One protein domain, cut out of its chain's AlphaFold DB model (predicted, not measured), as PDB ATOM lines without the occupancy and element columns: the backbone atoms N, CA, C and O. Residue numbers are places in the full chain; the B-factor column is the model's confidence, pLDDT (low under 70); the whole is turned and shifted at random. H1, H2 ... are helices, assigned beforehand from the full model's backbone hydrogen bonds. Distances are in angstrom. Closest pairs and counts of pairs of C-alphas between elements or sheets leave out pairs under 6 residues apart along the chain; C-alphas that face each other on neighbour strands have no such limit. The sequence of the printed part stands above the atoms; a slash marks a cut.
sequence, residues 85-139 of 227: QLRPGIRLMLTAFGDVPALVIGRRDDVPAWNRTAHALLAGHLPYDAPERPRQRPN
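Overview. This is residues 85 to 139 of the 227 residues of the protein "XRE family transcriptional regulator" of Streptomyces sp. PRh5 (UniProt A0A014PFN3). What is the shape? There is little regular structure: two short helices, H1 then H2, joined by a loop that runs out and folds back on itself at residues 103 to 104 and 113 to 114. After H2, a tail folds back to end beside residues 109 to 111. How large is it? The 55 printed residues, with no named strand and the class all helix, are compact, with a radius of gyration of the C-alphas of 10.4 A and spans of 28 by 26 by 16 A.

Arrangement. Do the helices touch? H1, residues 88 to 96, and H2, residues 116 to 123, are only just apart, closest 8.4 A. What of the backbone? In H1 and H2 every O i to N i+4 pair is within hydrogen-bond range. Residues 103 to 104 pair antiparallel with 113 to 114.

Along the chain. Where does H1 begin? C-alpha 88 is at (106.270, 128.241, 149.543), and H1 is 12.7 A long. Where does H2 end? C-alpha 123 is at (101.875, 122.687, 170.637), and H2 is 10.0 A long.

Size, cuts and confidence. What is farthest apart? The C-alphas of Asp 99 and Arg 135, 28.2 A. Are there cuts or low confidence? The printed part has no cut, the link H1 to H2 is long at 19 residues, and no printed residue is under 70 in pLDDT.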
ATOM      1  N   GLN A  85      96.293 125.631 151.302       75.81
ATOM      2  CA  GLN A  85      97.674 125.348 150.910       75.81
ATOM      3  C   GLN A  85      98.498 126.632 150.991       75.81
ATOM      4  O   GLN A  85      98.158 127.642 150.377       75.81
ATOM      5  N   LEU A  86      99.604 126.592 151.732       81.62
ATOM      6  CA  LEU A  86     100.493 127.742 151.850       81.62
ATOM      7  C   LEU A  86     101.424 127.843 150.648       81.62
ATOM      8  O   LEU A  86     102.080 126.873 150.269       81.62
ATOM      9  N   ARG A  87     101.554 129.059 150.114       84.94
ATOM     10  CA  ARG A  87     102.576 129.386 149.112       84.94
ATOM     11  C   ARG A  87     103.971 129.150 149.723       84.94
ATOM     12  O   ARG A  87     104.183 129.568 150.867       84.94
ATOM     13  N   PRO A  88     104.946 128.566 148.995       85.88
ATOM     14  CA  PRO A  88     106.270 128.241 149.543       85.88
ATOM     15  C   PRO A  88     106.989 129.409 150.238       85.88
ATOM     16  O   PRO A  88     107.615 129.214 151.278       85.88
ATOM     17  N   GLY A  89     106.827 130.639 149.734       88.50
ATOM     18  CA  GLY A  89     107.404 131.844 150.344       88.50
ATOM     19  C   GLY A  89     106.949 132.109 151.787       88.50
ATOM     20  O   GLY A  89     107.732 132.620 152.581       88.50
ATOM     21  N   ILE A  90     105.734 131.696 152.174       88.62
ATOM     22  CA  ILE A  90     105.248 131.836 153.560       88.62
ATOM     23  C   ILE A  90     106.008 130.883 154.492       88.62
ATOM     24  O   ILE A  90     106.377 131.268 155.599       88.62
ATOM     25  N   ARG A  91     106.308 129.656 154.038       87.94
ATOM     26  CA  ARG A  91     107.140 128.710 154.800       87.94
ATOM     27  C   ARG A  91     108.573 129.226 154.956       87.94
ATOM     28  O   ARG A  91     109.120 129.144 156.048       87.94
ATOM     29  N   LEU A  92     109.149 129.815 153.905       89.19
ATOM     30  CA  LEU A  92     110.473 130.444 153.979       89.19
ATOM     31  C   LEU A  92     110.491 131.624 154.969       89.19
ATOM     32  O   LEU A  92     111.411 131.731 155.776       89.19
ATOM     33  N   MET A  93     109.446 132.456 154.967       91.94
ATOM     34  CA  MET A  93     109.280 133.558 155.921       91.94
ATOM     35  C   MET A  93     109.171 133.066 157.375       91.94
ATOM     36  O   MET A  93     109.787 133.659 158.255       91.94
ATOM     37  N   LEU A  94     108.453 131.965 157.641       92.12
ATOM     38  CA  LEU A  94     108.399 131.357 158.981       92.12
ATOM     39  C   LEU A  94     109.781 130.912 159.483       92.12
ATOM     40  O   LEU A  94     110.093 131.105 160.659       92.12
ATOM     41  N   THR A  95     110.616 130.354 158.603       87.88
ATOM     42  CA  THR A  95     112.006 129.992 158.925       87.88
ATOM     43  C   THR A  95     112.867 131.228 159.199       87.88
ATOM     44  O   THR A  95     113.694 131.205 160.107       87.88
ATOM     45  N   ALA A  96     112.649 132.328 158.470       91.75
ATOM     46  CA  ALA A  96     113.407 133.573 158.628       91.75
ATOM     47  C   ALA A  96     113.190 134.283 159.982       91.75
ATOM     48  O   ALA A  96     114.029 135.085 160.381       91.75
ATOM     49  N   PHE A  97     112.113 133.973 160.717       91.69
ATOM     50  CA  PHE A  97     111.893 134.487 162.078       91.69
ATOM     51  C   PHE A  97     112.833 133.889 163.142       91.69
ATOM     52  O   PHE A  97     112.881 134.411 164.258       91.69
ATOM     53  N   GLY A  98     113.577 132.820 162.824       88.38
ATOM     54  CA  GLY A  98     114.526 132.193 163.747       88.38
ATOM     55  C   GLY A  98     113.865 131.783 165.065       88.38
ATOM     56  O   GLY A  98     112.885 131.035 165.067       88.38
ATOM     57  N   ASP A  99     114.383 132.306 166.176       89.56
ATOM     58  CA  ASP A  99     113.905 132.000 167.527       89.56
ATOM     59  C   ASP A  99     112.605 132.726 167.921       89.56
ATOM     60  O   ASP A  99     112.051 132.447 168.983       89.56
ATOM     61  N   VAL A 100     112.067 133.633 167.096       92.00
ATOM     62  CA  VAL A 100     110.783 134.298 167.381       92.00
ATOM     63  C   VAL A 100     109.622 133.341 167.064       92.00
ATOM     64  O   VAL A 100     109.513 132.900 165.919       92.00
ATOM     65  N   PRO A 101     108.712 133.025 168.010       92.44
ATOM     66  CA  PRO A 101     107.558 132.168 167.737       92.44
ATOM     67  C   PRO A 101     106.656 132.745 166.636       92.44
ATOM     68  O   PRO A 101     106.013 133.777 166.829       92.44
ATOM     69  N   ALA A 102     106.568 132.055 165.495       93.81
ATOM     70  CA  ALA A 102     105.707 132.429 164.376       93.81
ATOM     71  C   ALA A 102     104.875 131.239 163.869       93.81
ATOM     72  O   ALA A 102     105.384 130.133 163.674       93.81
ATOM     73  N   LEU A 103     103.588 131.480 163.611       94.94
ATOM     74  CA  LEU A 103     102.683 130.533 162.959       94.94
ATOM     75  C   LEU A 103     101.718 131.250 162.017       94.94
ATOM     76  O   LEU A 103     101.484 132.451 162.148       94.94
ATOM     77  N   VAL A 104     101.149 130.496 161.084       94.19
ATOM     78  CA  VAL A 104     100.064 130.956 160.216       94.19
ATOM     79  C   VAL A 104      98.756 130.409 160.760       94.19
ATOM     80  O   VAL A 104      98.673 129.222 161.065       94.19
ATOM     81  N   ILE A 105      97.743 131.268 160.852       91.81
ATOM     82  CA  ILE A 105      96.361 130.881 161.139       91.81
ATOM     83  C   ILE A 105      95.587 131.041 159.830       91.81
ATOM     84  O   ILE A 105      95.569 132.128 159.253       91.81
ATOM     85  N   GLY A 106      95.021 129.942 159.342       89.25
ATOM     86  CA  GLY A 106      94.151 129.898 158.174       89.25
ATOM     87  C   GLY A 106      92.733 130.365 158.498       89.25
ATOM     88  O   GLY A 106      92.393 130.666 159.643       89.25
ATOM     89  N   ARG A 107      91.864 130.393 157.484       84.50
ATOM     90  CA  ARG A 107      90.525 131.015 157.571       84.50
ATOM     91  C   ARG A 107      89.650 130.501 158.728       84.50
ATOM     92  O   ARG A 107      88.844 131.262 159.257       84.50
ATOM     93  N   ARG A 108      89.780 129.220 159.089       87.12
ATOM     94  CA  ARG A 108      88.933 128.511 160.072       87.12
ATOM     95  C   ARG A 108      89.637 128.220 161.400       87.12
ATOM     96  O   ARG A 108      89.370 127.197 162.019       87.12
ATOM     97  N   ASP A 109      90.583 129.067 161.802       91.94
ATOM     98  CA  ASP A 109      91.491 128.828 162.937       91.94
ATOM     99  C   ASP A 109      92.462 127.638 162.756       91.94
ATOM    100  O   ASP A 109      93.238 127.330 163.658       91.94
ATOM    101  N   ASP A 110      92.500 126.984 161.592       93.62
ATOM    102  CA  ASP A 110      93.489 125.941 161.294       93.62
ATOM    103  C   ASP A 110      94.919 126.502 161.278       93.62
ATOM    104  O   ASP A 110      95.148 127.634 160.863       93.62
ATOM    105  N   VAL A 111      95.908 125.694 161.658       95.25
ATOM    106  CA  VAL A 111      97.332 126.055 161.655       95.25
ATOM    107  C   VAL A 111      98.041 125.311 160.517       95.25
ATOM    108  O   VAL A 111      98.528 124.197 160.716       95.25
ATOM    109  N   PRO A 112      98.088 125.869 159.290       93.75
ATOM    110  CA  PRO A 112      98.729 125.222 158.144       93.75
ATOM    111  C   PRO A 112     100.267 125.261 158.157       93.75
ATOM    112  O   PRO A 112     100.884 124.528 157.380       93.75
ATOM    113  N   ALA A 113     100.896 126.073 159.019       94.69
ATOM    114  CA  ALA A 113     102.320 125.975 159.360       94.69
ATOM    115  C   ALA A 113     102.683 126.751 160.639       94.69
ATOM    116  O   ALA A 113     102.040 127.739 160.995       94.69
ATOM    117  N   TRP A 114     103.788 126.337 161.256       96.19
ATOM    118  CA  TRP A 114     104.485 127.002 162.358       96.19
ATOM    119  C   TRP A 114     106.002 126.890 162.159       96.19
ATOM    120  O   TRP A 114     106.462 126.041 161.394       96.19
ATOM    121  N   ASN A 115     106.785 127.726 162.841       94.88
ATOM    122  CA  ASN A 115     108.216 127.480 163.027       94.88
ATOM    123  C   ASN A 115     108.480 126.646 164.294       94.88
ATOM    124  O   ASN A 115     107.569 126.384 165.086       94.88
ATOM    125  N   ARG A 116     109.732 126.201 164.491       93.88
ATOM    126  CA  ARG A 116     110.113 125.340 165.629       93.88
ATOM    127  C   ARG A 116     109.769 125.963 166.982       93.88
ATOM    128  O   ARG A 116     109.257 125.253 167.841       93.88
ATOM    129  N   THR A 117     109.985 127.265 167.168       93.31
ATOM    130  CA  THR A 117     109.718 127.916 168.459       93.31
ATOM    131  C   THR A 117     108.226 128.079 168.735       93.31
ATOM    132  O   THR A 117     107.800 127.866 169.866       93.31
ATOM    133  N   ALA A 118     107.400 128.382 167.724       93.75
ATOM    134  CA  ALA A 118     105.945 128.387 167.890       93.75
ATOM    135  C   ALA A 118     105.389 126.993 168.187       93.75
ATOM    136  O   ALA A 118     104.533 126.867 169.061       93.75
ATOM    137  N   HIS A 119     105.889 125.957 167.506       94.62
ATOM    138  CA  HIS A 119     105.531 124.574 167.818       94.62
ATOM    139  C   HIS A 119     105.887 124.223 169.264       94.62
ATOM    140  O   HIS A 119     104.997 123.854 170.022       94.62
ATOM    141  N   ALA A 120     107.143 124.424 169.674       92.75
ATOM    142  CA  ALA A 120     107.600 124.116 171.027       92.75
ATOM    143  C   ALA A 120     106.814 124.877 172.113       92.75
ATOM    144  O   ALA A 120     106.451 124.286 173.126       92.75
ATOM    145  N   LEU A 121     106.513 126.162 171.883       91.06
ATOM    146  CA  LEU A 121     105.779 127.011 172.824       91.06
ATOM    147  C   LEU A 121     104.295 126.639 172.948       91.06
ATOM    148  O   LEU A 121     103.768 126.663 174.055       91.06
ATOM    149  N   LEU A 122     103.606 126.390 171.829       91.31
ATOM    150  CA  LEU A 122     102.136 126.337 171.777       91.31
ATOM    151  C   LEU A 122     101.567 124.924 171.627       91.31
ATOM    152  O   LEU A 122     100.403 124.705 171.947       91.31
ATOM    153  N   ALA A 123     102.348 123.992 171.084       92.94
ATOM    154  CA  ALA A 123     101.875 122.687 170.637       92.94
ATOM    155  C   ALA A 123     102.957 121.598 170.752       92.94
ATOM    156  O   ALA A 123     102.940 120.634 169.992       92.94
ATOM    157  N   GLY A 124     103.897 121.724 171.699       92.25
ATOM    158  CA  GLY A 124     105.040 120.807 171.831       92.25
ATOM    159  C   GLY A 124     104.658 119.355 172.153       92.25
ATOM    160  O   GLY A 124     105.467 118.451 171.967       92.25
ATOM    161  N   HIS A 125     103.417 119.127 172.597       93.06
ATOM    162  CA  HIS A 125     102.809 117.809 172.795       93.06
ATOM    163  C   HIS A 125     102.263 117.178 171.494       93.06
ATOM    164  O   HIS A 125     101.971 115.983 171.469       93.06
ATOM    165  N   LEU A 126     102.112 117.957 170.416       94.88
ATOM    166  CA  LEU A 126     101.747 117.472 169.084       94.88
ATOM    167  C   LEU A 126     103.003 117.187 168.249       94.88
ATOM    168  O   LEU A 126     104.038 117.824 168.453       94.88
ATOM    169  N   PRO A 127     102.934 116.300 167.244       95.38
ATOM    170  CA  PRO A 127     104.021 116.144 166.282       95.38
ATOM    171  C   PRO A 127     104.253 117.420 165.456       95.38
ATOM    172  O   PRO A 127     103.302 118.082 165.035       95.38
ATOM    173  N   TYR A 128     105.517 117.740 165.167       94.19
ATOM    174  CA  TYR A 128     105.902 118.952 164.426       94.19
ATOM    175  C   TYR A 128     105.308 119.026 163.004       94.19
ATOM    176  O   TYR A 128     105.020 120.116 162.511       94.19
ATOM    177  N   ASP A 129     105.094 117.878 162.360       94.19
ATOM    178  CA  ASP A 129     104.531 117.720 161.011       94.19
ATOM    179  C   ASP A 129     102.988 117.753 160.972       94.19
ATOM    180  O   ASP A 129     102.398 117.668 159.895       94.19
ATOM    181  N   ALA A 130     102.301 117.893 162.114       94.75
ATOM    182  CA  ALA A 130     100.835 117.911 162.163       94.75
ATOM    183  C   ALA A 130     100.160 118.903 161.175       94.75
ATOM    184  O   ALA A 130      99.146 118.527 160.579       94.75
ATOM    185  N   PRO A 131     100.698 120.113 160.898       93.44
ATOM    186  CA  PRO A 131     100.153 121.020 159.878       93.44
ATOM    187  C   PRO A 131     100.081 120.435 158.457       93.44
ATOM    188  O   PRO A 131      99.257 120.869 157.640       93.44
ATOM    189  N   GLU A 132     100.930 119.450 158.153       90.31
ATOM    190  CA  GLU A 132     101.044 118.806 156.839       90.31
ATOM    191  C   GLU A 132      99.988 117.715 156.617       90.31
ATOM    192  O   GLU A 132      99.771 117.299 155.482       90.31
ATOM    193  N   ARG A 133      99.282 117.294 157.676       90.00
ATOM    194  CA  ARG A 133      98.226 116.274 157.648       90.00
ATOM    195  C   ARG A 133      96.842 116.937 157.715       90.00
ATOM    196  O   ARG A 133      96.366 117.193 158.815       90.00
ATOM    197  N   PRO A 134      96.117 117.172 156.599       85.00
ATOM    198  CA  PRO A 134      94.903 118.001 156.610       85.00
ATOM    199  C   PRO A 134      93.796 117.528 157.564       85.00
ATOM    200  O   PRO A 134      93.088 118.351 158.125       85.00
ATOM    201  N   ARG A 135      93.660 116.210 157.780       84.19
ATOM    202  CA  ARG A 135      92.666 115.621 158.704       84.19
ATOM    203  C   ARG A 135      93.035 115.726 160.189       84.19
ATOM    204  O   ARG A 135      92.194 115.454 161.032       84.19
ATOM    205  N   GLN A 136      94.292 116.037 160.494       85.25
ATOM    206  CA  GLN A 136      94.848 116.133 161.850       85.25
ATOM    207  C   GLN A 136      95.532 117.494 162.054       85.25
ATOM    208  O   GLN A 136      96.351 117.657 162.958       85.25
ATOM    209  N   ARG A 137      95.217 118.464 161.184       92.94
ATOM    210  CA  ARG A 137      95.802 119.796 161.212       92.94
ATOM    211  C   ARG A 137      95.412 120.455 162.540       92.94
ATOM    212  O   ARG A 137      94.224 120.475 162.864       92.94
ATOM    213  N   PRO A 138      96.377 120.985 163.311       96.00
ATOM    214  CA  PRO A 138      96.076 121.685 164.550       96.00
ATOM    215  C   PRO A 138      95.132 122.851 164.263       96.00
ATOM    216  O   PRO A 138      95.289 123.536 163.255       96.00
ATOM    217  N   ASN A 139      94.171 123.089 165.146       96.44
ATOM    218  CA  ASN A 139      93.203 124.171 165.011       96.44
ATOM    219  C   ASN A 139      93.200 124.985 166.306       96.44
ATOM    220  O   ASN A 139      93.072 124.416 167.387       96.44
TER     221      ASN A 139